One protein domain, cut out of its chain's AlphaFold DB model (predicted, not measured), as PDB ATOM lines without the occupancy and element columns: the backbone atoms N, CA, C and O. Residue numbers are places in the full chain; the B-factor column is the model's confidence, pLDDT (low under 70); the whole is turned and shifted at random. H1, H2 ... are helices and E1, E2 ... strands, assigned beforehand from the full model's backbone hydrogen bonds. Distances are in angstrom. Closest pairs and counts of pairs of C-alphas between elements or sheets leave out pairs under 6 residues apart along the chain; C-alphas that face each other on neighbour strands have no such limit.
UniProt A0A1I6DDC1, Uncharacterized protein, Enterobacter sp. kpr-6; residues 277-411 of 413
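Overview. This is residues 277 to 411 of the 413 residues of an uncharacterized protein of Enterobacter sp. kpr-6 (UniProt A0A1I6DDC1). A twisted sheet of four strands has two helices, H1 and H4, over one face, H1 over the E2 and E1 half and H4 over the E4 and E3 half; the other face is bare but for the short helix H2 at one end. H3 lies off the sheet, near one end of H1, and residues 336 to 354 make a long loop after H2. The printed part has 135 residues with four named helices and four named strands, in the order H1 E1 E2 H2 E3 E4 H3 H4. The sheet runs E2 E1 E4 E3, all antiparallel, and the class is mixed, helices and strands. The whole is compact, with a radius of gyration of the C-alphas of 15.6 A and spans of 47 by 31 by 20 A.

Along the chain. Start in the sheet: E1, residues 306 to 314, is 25.6 A long, and E2, residues 321 to 330, is 26.8 A long. E4 is residues 364 to 369, 17.0 A, and E3 is residues 355 to 360, 14.5 A. Find C-alpha 278 at (9.940, 15.009, -34.710); from there H1 runs 32.5 A to C-alpha 299 at (-4.486, 29.088, -9.194). H2 is residues 331 to 335, 5.9 A, and H3 is residues 382 to 391, 14.7 A. H4, residues 395 to 409, runs 20.9 A to C-alpha 409 at (-1.263, 11.367, -40.613).

Arrangement. In the hairpin E1 and E2, look at N 309 and O 327, 2.9 A apart; between E1 and E4, at N 310 and O 367, 2.8 A; in the hairpin E3 and E4, at N 358 and O 366, 2.8 A. H1 and H4 on the same face make two layers, helices on one face of a sheet. H1 has a height over the sheet of 9.4 A and runs slantwise to the strands, at 36 degrees to E2 on the local plane; its closest C-alphas with E2 are Asn 295 and Val 326, 6.4 A. H4, at a height of 9.6 A, runs along the strands, 17 degrees to E3 on the local plane; the closest C-alphas are Ala 355 and Val 396, 5.7 A. H1 and H4 are close but not clearly touching, with C-alphas of Lys 285 and Met 401 7.2 A apart. H2 lies over E1 on the opposite face. H3 is not on the sheet. Every O i to N i+4 pair is within hydrogen-bond range in H2, H3 and H4; in H1, 16 of 18 are.

Size, cuts and confidence. The C-alphas farthest apart are those of Asp 317 and Lys 343, 47.7 A. The printed part has no cut; the links H2 to E3 and E4 to H3 are long. The model's pLDDT is under 70 at residues 351 to 352, 375 to 384, 392 to 393 and 411.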
ATOM      1  N   LEU A 277       9.358  16.783 -38.548       96.62
ATOM      2  CA  LEU A 277       8.596  17.383 -37.437       96.62
ATOM      3  C   LEU A 277       8.826  16.723 -36.072       96.62
ATOM      4  O   LEU A 277       8.188  17.107 -35.096       96.62
ATOM      5  N   LEU A 278       9.720  15.734 -35.967       96.44
ATOM      6  CA  LEU A 278       9.940  15.009 -34.710       96.44
ATOM      7  C   LEU A 278      10.368  15.934 -33.558       96.44
ATOM      8  O   LEU A 278       9.763  15.891 -32.488       96.44
ATOM      9  N   ASP A 279      11.372  16.782 -33.784       96.31
ATOM     10  CA  ASP A 279      11.875  17.690 -32.748       96.31
ATOM     11  C   ASP A 279      10.820  18.735 -32.369       96.31
ATOM     12  O   ASP A 279      10.566  18.957 -31.186       96.31
ATOM     13  N   ALA A 280      10.120  19.285 -33.368       96.31
ATOM     14  CA  ALA A 280       9.018  20.220 -33.162       96.31
ATOM     15  C   ALA A 280       7.885  19.609 -32.324       96.31
ATOM     16  O   ALA A 280       7.401  20.231 -31.385       96.31
ATOM     17  N   TYR A 281       7.503  18.357 -32.589       95.25
ATOM     18  CA  TYR A 281       6.481  17.644 -31.821       95.25
ATOM     19  C   TYR A 281       6.900  17.421 -30.358       95.25
ATOM     20  O   TYR A 281       6.099  17.591 -29.432       95.25
ATOM     21  N   ILE A 282       8.168  17.063 -30.133       94.06
ATOM     22  CA  ILE A 282       8.737  16.889 -28.792       94.06
ATOM     23  C   ILE A 282       8.757  18.223 -28.039       94.06
ATOM     24  O   ILE A 282       8.370  18.274 -26.867       94.06
ATOM     25  N   ASP A 283       9.205  19.295 -28.689       94.75
ATOM     26  CA  ASP A 283       9.306  20.612 -28.068       94.75
ATOM     27  C   ASP A 283       7.930  21.220 -27.815       94.75
ATOM     28  O   ASP A 283       7.688  21.703 -26.710       94.75
ATOM     29  N   PHE A 284       6.977  21.054 -28.730       94.94
ATOM     30  CA  PHE A 284       5.589  21.451 -28.526       94.94
ATOM     31  C   PHE A 284       4.969  20.784 -27.290       94.94
ATOM     32  O   PHE A 284       4.382  21.464 -26.443       94.94
ATOM     33  N   LYS A 285       5.178  19.468 -27.100       93.25
ATOM     34  CA  LYS A 285       4.740  18.759 -25.880       93.25
ATOM     35  C   LYS A 285       5.341  19.394 -24.619       93.25
ATOM     36  O   LYS A 285       4.638  19.564 -23.618       93.25
ATOM     37  N   LYS A 286       6.637  19.735 -24.634       91.12
ATOM     38  CA  LYS A 286       7.310  20.391 -23.496       91.12
ATOM     39  C   LYS A 286       6.772  21.801 -23.258       91.12
ATOM     40  O   LYS A 286       6.555  22.174 -22.105       91.12
ATOM     41  N   GLU A 287       6.557  22.575 -24.318       92.44
ATOM     42  CA  GLU A 287       6.054  23.947 -24.256       92.44
ATOM     43  C   GLU A 287       4.635  24.000 -23.705       92.44
ATOM     44  O   GLU A 287       4.393  24.770 -22.773       92.44
ATOM     45  N   ILE A 288       3.730  23.134 -24.182       91.75
ATOM     46  CA  ILE A 288       2.378  23.004 -23.625       91.75
ATOM     47  C   ILE A 288       2.463  22.702 -22.136       91.75
ATOM     48  O   ILE A 288       1.866  23.433 -21.348       91.75
ATOM     49  N   LYS A 289       3.217  21.668 -21.732       89.31
ATOM     50  CA  LYS A 289       3.351  21.305 -20.313       89.31
ATOM     51  C   LYS A 289       3.845  22.491 -19.490       89.31
ATOM     52  O   LYS A 289       3.216  22.866 -18.504       89.31
ATOM     53  N   LYS A 290       4.939  23.128 -19.911       88.81
ATOM     54  CA  LYS A 290       5.532  24.272 -19.207       88.81
ATOM     55  C   LYS A 290       4.558  25.448 -19.099       88.81
ATOM     56  O   LYS A 290       4.411  26.022 -18.017       88.81
ATOM     57  N   ALA A 291       3.906  25.820 -20.199       89.19
ATOM     58  CA  ALA A 291       2.955  26.925 -20.244       89.19
ATOM     59  C   ALA A 291       1.726  26.628 -19.380       89.19
ATOM     60  O   ALA A 291       1.300  27.473 -18.592       89.19
ATOM     61  N   PHE A 292       1.207  25.409 -19.467       88.31
ATOM     62  CA  PHE A 292       0.113  24.930 -18.643       88.31
ATOM     63  C   PHE A 292       0.455  25.022 -17.147       88.31
ATOM     64  O   PHE A 292      -0.245  25.720 -16.410       88.31
ATOM     65  N   PHE A 293       1.575  24.427 -16.711       85.00
ATOM     66  CA  PHE A 293       1.993  24.448 -15.306       85.00
ATOM     67  C   PHE A 293       2.244  25.868 -14.787       85.00
ATOM     68  O   PHE A 293       1.866  26.201 -13.666       85.00
ATOM     69  N   SER A 294       2.811  26.743 -15.620       86.44
ATOM     70  CA  SER A 294       3.043  28.149 -15.263       86.44
ATOM     71  C   SER A 294       1.743  28.931 -15.037       86.44
ATOM     72  O   SER A 294       1.699  29.823 -14.186       86.44
ATOM     73  N   ASN A 295       0.684  28.606 -15.785       86.69
ATOM     74  CA  ASN A 295      -0.629  29.235 -15.639       86.69
ATOM     75  C   ASN A 295      -1.381  28.708 -14.416       86.69
ATOM     76  O   ASN A 295      -1.924  29.490 -13.637       86.69
ATOM     77  N   ILE A 296      -1.387  27.389 -14.235       84.88
ATOM     78  CA  ILE A 296      -2.151  26.734 -13.176       84.88
ATOM     79  C   ILE A 296      -1.513  26.906 -11.794       84.88
ATOM     80  O   ILE A 296      -2.252  27.021 -10.822       84.88
ATOM     81  N   LYS A 297      -0.175  27.034 -11.693       84.19
ATOM     82  CA  LYS A 297       0.545  27.272 -10.422       84.19
ATOM     83  C   LYS A 297      -0.056  28.425  -9.617       84.19
ATOM     84  O   LYS A 297      -0.171  28.346  -8.402       84.19
ATOM     85  N   LYS A 298      -0.462  29.495 -10.306       82.56
ATOM     86  CA  LYS A 298      -1.045  30.701  -9.694       82.56
ATOM     87  C   LYS A 298      -2.452  30.486  -9.136       82.56
ATOM     88  O   LYS A 298      -2.961  31.363  -8.450       82.56
ATOM     89  N   GLN A 299      -3.089  29.376  -9.490       83.44
ATOM     90  CA  GLN A 299      -4.486  29.088  -9.194       83.44
ATOM     91  C   GLN A 299      -4.644  27.908  -8.221       83.44
ATOM     92  O   GLN A 299      -5.762  27.469  -7.973       83.44
ATOM     93  N   PHE A 300      -3.539  27.395  -7.670       79.12
ATOM     94  CA  PHE A 300      -3.575  26.385  -6.614       79.12
ATOM     95  C   PHE A 300      -3.995  26.983  -5.259       79.12
ATOM     96  O   PHE A 300      -3.622  28.124  -4.969       79.12
ATOM     97  N   PRO A 301      -4.714  26.214  -4.414       83.81
ATOM     98  CA  PRO A 301      -5.236  24.865  -4.666       83.81
ATOM     99  C   PRO A 301      -6.515  24.853  -5.521       83.81
ATOM    100  O   PRO A 301      -7.356  25.741  -5.419       83.81
ATOM    101  N   ILE A 302      -6.691  23.796  -6.324       85.19
ATOM    102  CA  ILE A 302      -7.861  23.634  -7.205       85.19
ATOM    103  C   ILE A 302      -8.858  22.669  -6.576       85.19
ATOM    104  O   ILE A 302      -8.541  21.518  -6.269       85.19
ATOM    105  N   HIS A 303     -10.086  23.139  -6.391       88.19
ATOM    106  CA  HIS A 303     -11.143  22.411  -5.708       88.19
ATOM    107  C   HIS A 303     -11.668  21.219  -6.533       88.19
ATOM    108  O   HIS A 303     -11.680  21.225  -7.762       88.19
ATOM    109  N   LYS A 304     -12.213  20.202  -5.851       88.31
ATOM    110  CA  LYS A 304     -12.811  18.986  -6.451       88.31
ATOM    111  C   LYS A 304     -13.931  19.252  -7.465       88.31
ATOM    112  O   LYS A 304     -14.239  18.388  -8.281       88.31
ATOM    113  N   ASN A 305     -14.561  20.420  -7.396       91.19
ATOM    114  CA  ASN A 305     -15.648  20.838  -8.289       91.19
ATOM    115  C   ASN A 305     -15.224  21.948  -9.253       91.19
ATOM    116  O   ASN A 305     -16.079  22.632  -9.794       91.19
ATOM    117  N   GLN A 306     -13.922  22.122  -9.460       92.38
ATOM    118  CA  GLN A 306     -13.384  23.033 -10.457       92.38
ATOM    119  C   GLN A 306     -12.861  22.255 -11.665       92.38
ATOM    120  O   GLN A 306     -12.285  21.171 -11.532       92.38
ATOM    121  N   VAL A 307     -13.084  22.823 -12.844       92.31
ATOM    122  CA  VAL A 307     -12.616  22.320 -14.134       92.31
ATOM    123  C   VAL A 307     -11.552  23.271 -14.645       92.31
ATOM    124  O   VAL A 307     -11.787  24.474 -14.736       92.31
ATOM    125  N   CYS A 308     -10.397  22.734 -15.008       92.56
ATOM    126  CA  CYS A 308      -9.404  23.466 -15.771       92.56
ATOM    127  C   CYS A 308      -9.710  23.276 -17.252       92.56
ATOM    128  O   CYS A 308      -9.445  22.210 -17.803       92.56
ATOM    129  N   SER A 309     -10.274  24.300 -17.883       94.06
ATOM    130  CA  SER A 309     -10.422  24.354 -19.332       94.06
ATOM    131  C   SER A 309      -9.160  24.962 -19.931       94.06
ATOM    132  O   SER A 309      -8.654  25.983 -19.459       94.06
ATOM    133  N   VAL A 310      -8.614  24.297 -20.942       94.50
ATOM    134  CA  VAL A 310      -7.389  24.693 -21.625       94.50
ATOM    135  C   VAL A 310      -7.701  24.864 -23.100       94.50
ATOM    136  O   VAL A 310      -8.274  23.982 -23.737       94.50
ATOM    137  N   SER A 311      -7.299  26.011 -23.624       96.56
ATOM    138  CA  SER A 311      -7.448  26.383 -25.022       96.56
ATOM    139  C   SER A 311      -6.065  26.677 -25.591       96.56
ATOM    140  O   SER A 311      -5.324  27.491 -25.026       96.56
ATOM    141  N   ILE A 312      -5.700  25.962 -26.654       96.69
ATOM    142  CA  ILE A 312      -4.361  25.955 -27.247       96.69
ATOM    143  C   ILE A 312      -4.481  26.359 -28.715       96.69
ATOM    144  O   ILE A 312      -5.068  25.627 -29.507       96.69
ATOM    145  N   ASP A 313      -3.887  27.494 -29.069       97.25
ATOM    146  CA  ASP A 313      -3.689  27.920 -30.453       97.25
ATOM    147  C   ASP A 313      -2.262  27.569 -30.878       97.25
ATOM    148  O   ASP A 313      -1.292  27.906 -30.183       97.25
ATOM    149  N   TYR A 314      -2.121  26.920 -32.028       96.81
ATOM    150  CA  TYR A 314      -0.837  26.447 -32.541       96.81
ATOM    151  C   TYR A 314      -0.793  26.518 -34.069       96.81
ATOM    152  O   TYR A 314      -1.818  26.710 -34.724       96.81
ATOM    153  N   ASP A 315       0.404  26.411 -34.629       96.31
ATOM    154  CA  ASP A 315       0.614  26.307 -36.071       96.31
ATOM    155  C   ASP A 315       0.772  24.843 -36.472       96.31
ATOM    156  O   ASP A 315       1.544  24.099 -35.872       96.31
ATOM    157  N   PHE A 316      -0.019  24.408 -37.450       95.12
ATOM    158  CA  PHE A 316      -0.076  23.002 -37.836       95.12
ATOM    159  C   PHE A 316       1.183  22.526 -38.555       95.12
ATOM    160  O   PHE A 316       1.477  21.327 -38.551       95.12
ATOM    161  N   ASP A 317       1.880  23.434 -39.235       93.81
ATOM    162  CA  ASP A 317       2.978  23.093 -40.128       93.81
ATOM    163  C   ASP A 317       4.278  22.931 -39.359       93.81
ATOM    164  O   ASP A 317       5.003  21.974 -39.617       93.81
ATOM    165  N   ASP A 318       4.534  23.799 -38.378       94.75
ATOM    166  CA  ASP A 318       5.743  23.754 -37.549       94.75
ATOM    167  C   ASP A 318       5.497  23.330 -36.092       94.75
ATOM    168  O   ASP A 318       6.452  23.213 -35.328       94.75
ATOM    169  N   LEU A 319       4.240  23.080 -35.702       94.81
ATOM    170  CA  LEU A 319       3.835  22.751 -34.331       94.81
ATOM    171  C   LEU A 319       4.295  23.791 -33.299       94.81
ATOM    172  O   LEU A 319       4.523  23.457 -32.142       94.81
ATOM    173  N   SER A 320       4.425  25.063 -33.679       94.88
ATOM    174  CA  SER A 320       4.770  26.127 -32.736       94.88
ATOM    175  C   SER A 320       3.555  26.574 -31.923       94.88
ATOM    176  O   SER A 320       2.464  26.824 -32.449       94.88
ATOM    177  N   LEU A 321       3.744  26.723 -30.608       96.19
ATOM    178  CA  LEU A 321       2.705  27.213 -29.709       96.19
ATOM    179  C   LEU A 321       2.504  28.723 -29.899       96.19
ATOM    180  O   LEU A 321       3.401  29.519 -29.626       96.19
ATOM    181  N   LYS A 322       1.306  29.143 -30.323       96.44
ATOM    182  CA  LYS A 322       0.973  30.570 -30.472       96.44
ATOM    183  C   LYS A 322       0.371  31.138 -29.199       96.44
ATOM    184  O   LYS A 322       0.737  32.231 -28.767       96.44
ATOM    185  N   LYS A 323      -0.569  30.409 -28.599       95.75
ATOM    186  CA  LYS A 323      -1.275  30.856 -27.399       95.75
ATOM    187  C   LYS A 323      -1.751  29.667 -26.584       95.75
ATOM    188  O   LYS A 323      -2.225  28.681 -27.128       95.75
ATOM    189  N   LEU A 324      -1.676  29.792 -25.264       95.25
ATOM    190  CA  LEU A 324      -2.279  28.844 -24.338       95.25
ATOM    191  C   LEU A 324      -3.001  29.618 -23.243       95.25
ATOM    192  O   LEU A 324      -2.386  30.420 -22.539       95.25
ATOM    193  N   ASN A 325      -4.298  29.366 -23.096       94.00
ATOM    194  CA  ASN A 325      -5.118  29.942 -22.038       94.00
ATOM    195  C   ASN A 325      -5.623  28.824 -21.134       94.00
ATOM    196  O   ASN A 325      -6.139  27.821 -21.621       94.00
ATOM    197  N   VAL A 326      -5.496  29.022 -19.825       92.94
ATOM    198  CA  VAL A 326      -6.066  28.129 -18.813       92.94
ATOM    199  C   VAL A 326      -7.086  28.917 -18.012       92.94
ATOM    200  O   VAL A 326      -6.753  29.948 -17.424       92.94
ATOM    201  N   THR A 327      -8.315  28.423 -17.969       93.75
ATOM    202  CA  THR A 327      -9.395  28.987 -17.162       93.75
ATOM    203  C   THR A 327      -9.879  27.949 -16.162       93.75
ATOM    204  O   THR A 327     -10.060  26.778 -16.491       93.75
ATOM    205  N   ILE A 328     -10.074  28.380 -14.917       93.12
ATOM    206  CA  ILE A 328     -10.751  27.575 -13.905       93.12
ATOM    207  C   ILE A 328     -12.219  27.971 -13.876       93.12
ATOM    208  O   ILE A 328     -12.554  29.141 -13.696       93.12
ATOM    209  N   LEU A 329     -13.079  26.977 -14.049       94.94
ATOM    210  CA  LEU A 329     -14.527  27.119 -14.097       94.94
ATOM    211  C   LEU A 329     -15.167  26.230 -13.032       94.94
ATOM    212  O   LEU A 329     -14.583  25.221 -12.627       94.94
ATOM    213  N   ASP A 330     -16.369  26.585 -12.583       94.31
ATOM    214  CA  ASP A 330     -17.170  25.679 -11.763       94.31
ATOM    215  C   ASP A 330     -17.667  24.507 -12.624       94.31
ATOM    216  O   ASP A 330     -18.090  24.682 -13.770       94.31
ATOM    217  N   ALA A 331     -17.593  23.289 -12.088       92.81
ATOM    218  CA  ALA A 331     -18.000  22.087 -12.804       92.81
ATOM    219  C   ALA A 331     -19.492  22.093 -13.161       92.81
ATOM    220  O   ALA A 331     -19.864  21.570 -14.210       92.81
ATOM    221  N   THR A 332     -20.342  22.684 -12.318       92.56
ATOM    222  CA  THR A 332     -21.787  22.766 -12.571       92.56
ATOM    223  C   THR A 332     -22.084  23.646 -13.777       92.56
ATOM    224  O   THR A 332     -22.877  23.255 -14.634       92.56
ATOM    225  N   ASP A 333     -21.373  24.769 -13.897       93.62
ATOM    226  CA  ASP A 333     -21.484  25.688 -15.028       93.62
ATOM    227  C   ASP A 333     -20.921  25.064 -16.311       93.62
ATOM    228  O   ASP A 333     -21.570  25.098 -17.359       93.62
ATOM    229  N   TYR A 334     -19.737  24.445 -16.229       93.88
ATOM    230  CA  TYR A 334     -19.063  23.861 -17.390       93.88
ATOM    231  C   TYR A 334     -19.852  22.692 -17.997       93.88
ATOM    232  O   TYR A 334     -20.099  22.661 -19.204       93.88
ATOM    233  N   PHE A 335     -20.291  21.745 -17.162       91.94
ATOM    234  CA  PHE A 335     -21.018  20.551 -17.611       91.94
ATOM    235  C   PHE A 335     -22.536  20.738 -17.669       91.94
ATOM    236  O   PHE A 335     -23.243  19.819 -18.086       91.94
ATOM    237  N   LYS A 336     -23.052  21.908 -17.264       92.12
ATOM    238  CA  LYS A 336     -24.492  22.204 -17.176       92.12
ATOM    239  C   LYS A 336     -25.249  21.161 -16.346       92.12
ATOM    240  O   LYS A 336     -26.313  20.686 -16.746       92.12
ATOM    241  N   CYS A 337     -24.689  20.784 -15.198       88.94
ATOM    242  CA  CYS A 337     -25.247  19.758 -14.318       88.94
ATOM    243  C   CYS A 337     -25.677  20.327 -12.950       88.94
ATOM    244  O   CYS A 337     -25.233  21.407 -12.555       88.94
ATOM    245  N   PRO A 338     -26.566  19.639 -12.206       89.38
ATOM    246  CA  PRO A 338     -27.051  20.136 -10.920       89.38
ATOM    247  C   PRO A 338     -25.928  20.282  -9.886       89.38
ATOM    248  O   PRO A 338     -25.120  19.373  -9.708       89.38
ATOM    249  N   ALA A 339     -25.961  21.361  -9.099       88.38
ATOM    250  CA  ALA A 339     -25.039  21.621  -7.986       88.38
ATOM    251  C   ALA A 339     -25.271  20.726  -6.751       88.38
ATOM    252  O   ALA A 339     -25.177  21.174  -5.608       88.38
ATOM    253  N   LYS A 340     -25.616  19.451  -6.962       89.94
ATOM    254  CA  LYS A 340     -25.858  18.483  -5.895       89.94
ATOM    255  C   LYS A 340     -24.612  17.610  -5.710       89.94
ATOM    256  O   LYS A 340     -24.379  16.724  -6.533       89.94
ATOM    257  N   PRO A 341     -23.812  17.825  -4.653       87.38
ATOM    258  CA  PRO A 341     -22.666  16.974  -4.385       87.38
ATOM    259  C   PRO A 341     -23.109  15.553  -4.008       87.38
ATOM    260  O   PRO A 341     -24.109  15.346  -3.317       87.38
ATOM    261  N   ASN A 342     -22.336  14.567  -4.451       87.56
ATOM    262  CA  ASN A 342     -22.450  13.174  -4.046       87.56
ATOM    263  C   ASN A 342     -21.879  12.961  -2.627       87.56
ATOM    264  O   ASN A 342     -21.406  13.892  -1.973       87.56
ATOM    265  N   LYS A 343     -21.871  11.708  -2.150       88.06
ATOM    266  CA  LYS A 343     -21.355  11.337  -0.815       88.06
ATOM    267  C   LYS A 343     -19.876  11.693  -0.562       88.06
ATOM    268  O   LYS A 343     -19.426  11.601   0.572       88.06
ATOM    269  N   TYR A 344     -19.134  12.098  -1.594       84.06
ATOM    270  CA  TYR A 344     -17.731  12.517  -1.524       84.06
ATOM    271  C   TYR A 344     -17.540  14.037  -1.682       84.06
ATOM    272  O   TYR A 344     -16.404  14.500  -1.795       84.06
ATOM    273  N   GLY A 345     -18.626  14.819  -1.718       85.31
ATOM    274  CA  GLY A 345     -18.573  16.270  -1.930       85.31
ATOM    275  C   GLY A 345     -18.357  16.686  -3.391       85.31
ATOM    276  O   GLY A 345     -18.103  17.859  -3.662       85.31
ATOM    277  N   MET A 346     -18.436  15.742  -4.335       88.62
ATOM    278  CA  MET A 346     -18.188  15.979  -5.759       88.62
ATOM    279  C   MET A 346     -19.500  16.106  -6.527       88.62
ATOM    280  O   MET A 346     -20.422  15.332  -6.295       88.62
ATOM    281  N   VAL A 347     -19.580  17.034  -7.474       89.12
ATOM    282  CA  VAL A 347     -20.703  17.099  -8.421       89.12
ATOM    283  C   VAL A 347     -20.712  15.840  -9.293       89.12
ATOM    284  O   VAL A 347     -19.652  15.413  -9.765       89.12
ATOM    285  N   ASP A 348     -21.889  15.249  -9.486       86.31
ATOM    286  CA  ASP A 348     -22.060  14.051 -10.306       86.31
ATOM    287  C   ASP A 348     -21.939  14.406 -11.795       86.31
ATOM    288  O   ASP A 348     -22.841  14.972 -12.412       86.31
ATOM    289  N   ILE A 349     -20.761  14.129 -12.336       81.44
ATOM    290  CA  ILE A 349     -20.438  14.160 -13.758       81.44
ATOM    291  C   ILE A 349     -20.059  12.712 -14.067       81.44
ATOM    292  O   ILE A 349     -19.344  12.106 -13.266       81.44
ATOM    293  N   GLY A 350     -20.595  12.132 -15.143       75.31
ATOM    294  CA  GLY A 350     -20.452  10.701 -15.439       75.31
ATOM    295  C   GLY A 350     -19.031  10.175 -15.186       75.31
ATOM    296  O   GLY A 350     -18.047  10.853 -15.473       75.31
ATOM    297  N   THR A 351     -18.931   8.972 -14.619       57.94
ATOM    298  CA  THR A 351     -17.756   8.417 -13.916       57.94
ATOM    299  C   THR A 351     -16.448   8.280 -14.712       57.94
ATOM    300  O   THR A 351     -15.475   7.790 -14.146       57.94
ATOM    301  N   PHE A 352     -16.382   8.699 -15.977       58.31
ATOM    302  CA  PHE A 352     -15.261   8.386 -16.873       58.31
ATOM    303  C   PHE A 352     -14.500   9.585 -17.453       58.31
ATOM    304  O   PHE A 352     -13.399   9.385 -17.952       58.31
ATOM    305  N   ASP A 353     -14.979  10.823 -17.307       71.00
ATOM    306  CA  ASP A 353     -14.399  11.950 -18.053       71.00
ATOM    307  C   ASP A 353     -13.801  13.031 -17.126       71.00
ATOM    308  O   ASP A 353     -14.203  14.192 -17.174       71.00
ATOM    309  N   TYR A 354     -12.832  12.685 -16.263       86.81
ATOM    310  CA  TYR A 354     -12.073  13.701 -15.497       86.81
ATOM    311  C   TYR A 354     -11.059  14.466 -16.335       86.81
ATOM    312  O   TYR A 354     -10.518  15.461 -15.853       86.81
ATOM    313  N   ALA A 355     -10.811  14.028 -17.563       88.62
ATOM    314  CA  ALA A 355     -10.066  14.775 -18.547       88.62
ATOM    315  C   ALA A 355     -10.455  14.338 -19.957       88.62
ATOM    316  O   ALA A 355     -10.789  13.171 -20.152       88.62
ATOM    317  N   LYS A 356     -10.442  15.271 -20.911       90.75
ATOM    318  CA  LYS A 356     -10.848  15.002 -22.294       90.75
ATOM    319  C   LYS A 356     -10.383  16.094 -23.244       90.75
ATOM    320  O   LYS A 356     -10.450  17.275 -22.897       90.75
ATOM    321  N   VAL A 357     -10.021  15.720 -24.470       93.06
ATOM    322  CA  VAL A 357      -9.942  16.668 -25.592       93.06
ATOM    323  C   VAL A 357     -11.338  16.841 -26.194       93.06
ATOM    324  O   VAL A 357     -11.885  15.915 -26.798       93.06
ATOM    325  N   VAL A 358     -11.920  18.026 -26.006       93.31
ATOM    326  CA  VAL A 358     -13.290  18.385 -26.408       93.31
ATOM    327  C   VAL A 358     -13.372  18.662 -27.899       93.31
ATOM    328  O   VAL A 358     -14.279  18.174 -28.568       93.31
ATOM    329  N   ASN A 359     -12.428  19.447 -28.406       94.00
ATOM    330  CA  ASN A 359     -12.392  19.876 -29.792       94.00
ATOM    331  C   ASN A 359     -10.942  19.926 -30.270       94.00
ATOM    332  O   ASN A 359     -10.046  20.299 -29.514       94.00
ATOM    333  N   ILE A 360     -10.714  19.549 -31.524       94.69
ATOM    334  CA  ILE A 360      -9.400  19.636 -32.144       94.69
ATOM    335  C   ILE A 360      -9.535  19.989 -33.622       94.69
ATOM    336  O   ILE A 360     -10.384  19.467 -34.341       94.69
ATOM    337  N   SER A 361      -8.674  20.890 -34.072       95.06
ATOM    338  CA  SER A 361      -8.533  21.309 -35.460       95.06
ATOM    339  C   SER A 361      -7.060  21.567 -35.770       95.06
ATOM    340  O   SER A 361      -6.201  21.481 -34.889       95.06
ATOM    341  N   THR A 362      -6.766  21.933 -37.016       94.06
ATOM    342  CA  THR A 362      -5.408  22.264 -37.464       94.06
ATOM    343  C   THR A 362      -4.793  23.458 -36.733       94.06
ATOM    344  O   THR A 362      -3.579  23.542 -36.650       94.06
ATOM    345  N   HIS A 363      -5.590  24.355 -36.146       95.81
ATOM    346  CA  HIS A 363      -5.070  25.580 -35.516       95.81
ATOM    347  C   HIS A 363      -5.447  25.726 -34.041       95.81
ATOM    348  O   HIS A 363      -5.017  26.671 -33.382       95.81
ATOM    349  N   HIS A 364      -6.292  24.831 -33.527       96.94
ATOM    350  CA  HIS A 364      -6.911  25.004 -32.221       96.94
ATOM    351  C   HIS A 364      -7.214  23.679 -31.534       96.94
ATOM    352  O   HIS A 364      -7.716  22.752 -32.177       96.94
ATOM    353  N   ILE A 365      -6.982  23.626 -30.224       96.31
ATOM    354  CA  ILE A 365      -7.317  22.495 -29.356       96.31
ATOM    355  C   ILE A 365      -8.025  23.012 -28.111       96.31
ATOM    356  O   ILE A 365      -7.519  23.897 -27.418       96.31
ATOM    357  N   GLU A 366      -9.158  22.401 -27.788       96.12
ATOM    358  CA  GLU A 366      -9.846  22.585 -26.515       96.12
ATOM    359  C   GLU A 366      -9.816  21.279 -25.742       96.12
ATOM    360  O   GLU A 366     -10.241  20.228 -26.229       96.12
ATOM    361  N   LEU A 367      -9.349  21.349 -24.505       94.88
ATOM    362  CA  LEU A 367      -9.383  20.230 -23.582       94.88
ATOM    363  C   LEU A 367      -9.798  20.710 -22.200       94.88
ATOM    364  O   LEU A 367      -9.713  21.895 -21.871       94.88
ATOM    365  N   TYR A 368     -10.244  19.782 -21.371       92.56
ATOM    366  CA  TYR A 368     -10.417  20.047 -19.956       92.56
ATOM    367  C   TYR A 368      -9.866  18.904 -19.125       92.56
ATOM    368  O   TYR A 368      -9.726  17.778 -19.600       92.56
ATOM    369  N   PHE A 369      -9.591  19.195 -17.862       90.62
ATOM    370  CA  PHE A 369      -9.358  18.178 -16.847       90.62
ATOM    371  C   PHE A 369      -9.705  18.719 -15.454       90.62
ATOM    372  O   PHE A 369      -9.836  19.927 -15.244       90.62
ATOM    373  N   MET A 370      -9.898  17.817 -14.497       89.00
ATOM    374  CA  MET A 370     -10.347  18.124 -13.139       89.00
ATOM    375  C   MET A 370      -9.294  17.706 -12.112       89.00
ATOM    376  O   MET A 370      -9.429  16.643 -11.498       89.00
ATOM    377  N   PRO A 371      -8.251  18.527 -11.897       81.94
ATOM    378  CA  PRO A 371      -7.114  18.154 -11.058       81.94
ATOM    379  C   PRO A 371      -7.568  17.762  -9.649       81.94
ATOM    380  O   PRO A 371      -7.248  16.678  -9.171       81.94
ATOM    381  N   GLY A 372      -8.446  18.558  -9.026       82.00
ATOM    382  CA  GLY A 372      -8.917  18.311  -7.661       82.00
ATOM    383  C   GLY A 372      -9.578  16.941  -7.422       82.00
ATOM    384  O   GLY A 372      -9.765  16.565  -6.266       82.00
ATOM    385  N   ARG A 373      -9.940  16.185  -8.472       83.81
ATOM    386  CA  ARG A 373     -10.561  14.849  -8.376       83.81
ATOM    387  C   ARG A 373      -9.588  13.675  -8.453       83.81
ATOM    388  O   ARG A 373      -9.989  12.559  -8.127       83.81
ATOM    389  N   TYR A 374      -8.335  13.896  -8.835       77.12
ATOM    390  CA  TYR A 374      -7.315  12.851  -8.824       77.12
ATOM    391  C   TYR A 374      -6.947  12.536  -7.363       77.12
ATOM    392  O   TYR A 374      -6.143  13.209  -6.731       77.12
ATOM    393  N   GLY A 375      -7.606  11.531  -6.779       56.56
ATOM    394  CA  GLY A 375      -7.559  11.199  -5.346       56.56
ATOM    395  C   GLY A 375      -6.254  10.573  -4.829       56.56
ATOM    396  O   GLY A 375      -6.282   9.922  -3.786       56.56
ATOM    397  N   GLY A 376      -5.140  10.727  -5.550       54.53
ATOM    398  CA  GLY A 376      -3.834  10.158  -5.198       54.53
ATOM    399  C   GLY A 376      -2.946  11.075  -4.358       54.53
ATOM    400  O   GLY A 376      -2.094  10.578  -3.624       54.53
ATOM    401  N   PHE A 377      -3.172  12.389  -4.411       56.25
ATOM    402  CA  PHE A 377      -2.309  13.354  -3.742       56.25
ATOM    403  C   PHE A 377      -2.572  13.345  -2.232       56.25
ATOM    404  O   PHE A 377      -3.547  13.912  -1.733       56.25
ATOM    405  N   LYS A 378      -1.722  12.630  -1.489       53.22
ATOM    406  CA  LYS A 378      -1.773  12.529  -0.019       53.22
ATOM    407  C   LYS A 378      -1.067  13.694   0.676       53.22
ATOM    408  O   LYS A 378      -0.960  13.686   1.907       53.22
ATOM    409  N   SER A 379      -0.530  14.643  -0.085       54.53
ATOM    410  CA  SER A 379       0.313  15.687   0.469       54.53
ATOM    411  C   SER A 379      -0.489  16.666   1.329       54.53
ATOM    412  O   SER A 379      -1.662  16.954   1.087       54.53
ATOM    413  N   LYS A 380       0.140  17.119   2.417       54.56
ATOM    414  CA  LYS A 380      -0.487  18.009   3.405       54.56
ATOM    415  C   LYS A 380      -0.388  19.487   3.015       54.56
ATOM    416  O   LYS A 380      -1.080  20.292   3.631       54.56
ATOM    417  N   ASN A 381       0.439  19.818   2.017       63.94
ATOM    418  CA  ASN A 381       0.750  21.182   1.600       63.94
ATOM    419  C   ASN A 381       0.615  21.345   0.075       63.94
ATOM    420  O   ASN A 381       0.924  20.431  -0.690       63.94
ATOM    421  N   ASP A 382       0.217  22.541  -0.360       64.19
ATOM    422  CA  ASP A 382      -0.069  22.864  -1.766       64.19
ATOM    423  C   ASP A 382       1.157  22.756  -2.704       64.19
ATOM    424  O   ASP A 382       0.993  22.531  -3.903       64.19
ATOM    425  N   GLU A 383       2.385  22.886  -2.184       68.00
ATOM    426  CA  GLU A 383       3.621  22.767  -2.981       68.00
ATOM    427  C   GLU A 383       3.900  21.326  -3.426       68.00
ATOM    428  O   GLU A 383       4.161  21.090  -4.603       68.00
ATOM    429  N   ASP A 384       3.767  20.356  -2.520       69.69
ATOM    430  CA  ASP A 384       3.952  18.932  -2.828       69.69
ATOM    431  C   ASP A 384       2.938  18.463  -3.884       69.69
ATOM    432  O   ASP A 384       3.256  17.689  -4.783       69.69
ATOM    433  N   LEU A 385       1.708  18.985  -3.803       70.50
ATOM    434  CA  LEU A 385       0.643  18.708  -4.761       70.50
ATOM    435  C   LEU A 385       1.030  19.185  -6.173       70.50
ATOM    436  O   LEU A 385       0.837  18.466  -7.151       70.50
ATOM    437  N   PHE A 386       1.589  20.393  -6.281       72.25
ATOM    438  CA  PHE A 386       2.051  20.959  -7.548       72.25
ATOM    439  C   PHE A 386       3.222  20.167  -8.154       72.25
ATOM    440  O   PHE A 386       3.231  19.933  -9.363       72.25
ATOM    441  N   GLU A 387       4.174  19.720  -7.333       73.44
ATOM    442  CA  GLU A 387       5.289  18.876  -7.783       73.44
ATOM    443  C   GLU A 387       4.811  17.497  -8.259       73.44
ATOM    444  O   GLU A 387       5.217  17.032  -9.324       73.44
ATOM    445  N   GLU A 388       3.878  16.859  -7.549       73.62
ATOM    446  CA  GLU A 388       3.293  15.594  -8.008       73.62
ATOM    447  C   GLU A 388       2.553  15.773  -9.355       73.62
ATOM    448  O   GLU A 388       2.625  14.902 -10.227       73.62
ATOM    449  N   TYR A 389       1.905  16.924  -9.586       74.12
ATOM    450  CA  TYR A 389       1.317  17.250 -10.889       74.12
ATOM    451  C   TYR A 389       2.358  17.454 -11.993       74.12
ATOM    452  O   TYR A 389       2.139  16.985 -13.108       74.12
ATOM    453  N   LEU A 390       3.479  18.120 -11.706       72.38
ATOM    454  CA  LEU A 390       4.589  18.291 -12.653       72.38
ATOM    455  C   LEU A 390       5.178  16.950 -13.101       72.38
ATOM    456  O   LEU A 390       5.540  16.790 -14.269       72.38
ATOM    457  N   MET A 391       5.265  15.997 -12.173       70.06
ATOM    458  CA  MET A 391       5.829  14.670 -12.412       70.06
ATOM    459  C   MET A 391       4.852  13.714 -13.108       70.06
ATOM    460  O   MET A 391       5.287  12.743 -13.729       70.06
ATOM    461  N   THR A 392       3.547  13.984 -13.044       69.50
ATOM    462  CA  THR A 392       2.518  13.127 -13.643       69.50
ATOM    463  C   THR A 392       2.247  13.536 -15.092       69.50
ATOM    464  O   THR A 392       1.755  14.630 -15.370       69.50
ATOM    465  N   ASP A 393       2.521  12.642 -16.050       67.31
ATOM    466  CA  ASP A 393       2.063  12.835 -17.431       67.31
ATOM    467  C   ASP A 393       0.553  12.565 -17.483       67.31
ATOM    468  O   ASP A 393       0.109  11.418 -17.487       67.31
ATOM    469  N   PHE A 394      -0.259  13.623 -17.431       72.50
ATOM    470  CA  PHE A 394      -1.710  13.465 -17.471       72.50
ATOM    471  C   PHE A 394      -2.146  12.814 -18.784       72.50
ATOM    472  O   PHE A 394      -1.726  13.232 -19.868       72.50
ATOM    473  N   SER A 395      -3.079  11.864 -18.690       78.62
ATOM    474  CA  SER A 395      -3.677  11.189 -19.848       78.62
ATOM    475  C   SER A 395      -4.210  12.164 -20.904       78.62
ATOM    476  O   SER A 395      -4.138  11.871 -22.090       78.62
ATOM    477  N   VAL A 396      -4.656  13.357 -20.500       82.69
ATOM    478  CA  VAL A 396      -5.151  14.395 -21.416       82.69
ATOM    479  C   VAL A 396      -4.073  15.001 -22.307       82.69
ATOM    480  O   VAL A 396      -4.353  15.353 -23.449       82.69
ATOM    481  N   PHE A 397      -2.828  15.111 -21.826       86.00
ATOM    482  CA  PHE A 397      -1.721  15.566 -22.668       86.00
ATOM    483  C   PHE A 397      -1.326  14.484 -23.661       86.00
ATOM    484  O   PHE A 397      -1.036  14.807 -24.808       86.00
ATOM    485  N   LYS A 398      -1.362  13.210 -23.250       87.56
ATOM    486  CA  LYS A 398      -1.199  12.079 -24.170       87.56
ATOM    487  C   LYS A 398      -2.273  12.122 -25.265       87.56
ATOM    488  O   LYS A 398      -1.912  12.204 -26.433       87.56
ATOM    489  N   GLU A 399      -3.551  12.199 -24.891       89.31
ATOM    490  CA  GLU A 399      -4.677  12.271 -25.837       89.31
ATOM    491  C   GLU A 399      -4.562  13.481 -26.782       89.31
ATOM    492  O   GLU A 399      -4.801  13.365 -27.982       89.31
ATOM    493  N   CYS A 400      -4.160  14.646 -26.262       91.62
ATOM    494  CA  CYS A 400      -3.915  15.848 -27.061       91.62
ATOM    495  C   CYS A 400      -2.860  15.594 -28.145       91.62
ATOM    496  O   CYS A 400      -3.122  15.798 -29.330       91.62
ATOM    497  N   MET A 401      -1.692  15.083 -27.753       93.94
ATOM    498  CA  MET A 401      -0.593  14.812 -28.679       93.94
ATOM    499  C   MET A 401      -0.953  13.714 -29.698       93.94
ATOM    500  O   MET A 401      -0.604  13.834 -30.876       93.94
ATOM    501  N   GLU A 402      -1.684  12.677 -29.283       92.25
ATOM    502  CA  GLU A 402      -2.184  11.613 -30.166       92.25
ATOM    503  C   GLU A 402      -3.177  12.144 -31.199       92.25
ATOM    504  O   GLU A 402      -3.072  11.814 -32.379       92.25
ATOM    505  N   LYS A 403      -4.107  13.017 -30.797       92.69
ATOM    506  CA  LYS A 403      -5.067  13.615 -31.731       92.69
ATOM    507  C   LYS A 403      -4.403  14.569 -32.722       92.69
ATOM    508  O   LYS A 403      -4.795  14.568 -33.883       92.69
ATOM    509  N   ILE A 404      -3.385  15.331 -32.314       93.31
ATOM    510  CA  ILE A 404      -2.588  16.149 -33.251       93.31
ATOM    511  C   ILE A 404      -1.901  15.256 -34.282       93.31
ATOM    512  O   ILE A 404      -1.951  15.535 -35.479       93.31
ATOM    513  N   TYR A 405      -1.278  14.166 -33.826       94.56
ATOM    514  CA  TYR A 405      -0.655  13.197 -34.719       94.56
ATOM    515  C   TYR A 405      -1.682  12.591 -35.689       94.56
ATOM    516  O   TYR A 405      -1.452  12.575 -36.897       94.56
ATOM    517  N   ALA A 406      -2.848  12.176 -35.187       93.56
ATOM    518  CA  ALA A 406      -3.920  11.627 -36.008       93.56
ATOM    519  C   ALA A 406      -4.437  12.633 -37.051       93.56
ATOM    520  O   ALA A 406      -4.635  12.261 -38.204       93.56
ATOM    521  N   LEU A 407      -4.586  13.915 -36.694       92.94
ATOM    522  CA  LEU A 407      -4.932  14.969 -37.655       92.94
ATOM    523  C   LEU A 407      -3.902  15.085 -38.785       92.94
ATOM    524  O   LEU A 407      -4.276  15.371 -39.916       92.94
ATOM    525  N   LYS A 408      -2.613  14.882 -38.487       91.38
ATOM    526  CA  LYS A 408      -1.525  15.038 -39.461       91.38
ATOM    527  C   LYS A 408      -1.352  13.823 -40.380       91.38
ATOM    528  O   LYS A 408      -0.951  14.015 -41.521       91.38
ATOM    529  N   PHE A 409      -1.626  12.606 -39.900       89.06
ATOM    530  CA  PHE A 409      -1.263  11.367 -40.613       89.06
ATOM    531  C   PHE A 409      -2.409  10.378 -40.869       89.06
ATOM    532  O   PHE A 409      -2.253   9.494 -41.703       89.06
ATOM    533  N   VAL A 410      -3.541  10.486 -40.171       82.12
ATOM    534  CA  VAL A 410      -4.636   9.497 -40.256       82.12
ATOM    535  C   VAL A 410      -5.799   9.996 -41.128       82.12
ATOM    536  O   VAL A 410      -6.650   9.205 -41.514       82.12
ATOM    537  N   GLN A 411      -5.833  11.283 -41.502       62.97
ATOM    538  CA  GLN A 411      -6.946  11.871 -42.269       62.97
ATOM    539  C   GLN A 411      -7.020  11.475 -43.758       62.97
ATOM    540  O   GLN A 411      -8.019  11.798 -44.394       62.97
TER     541      GLN A 411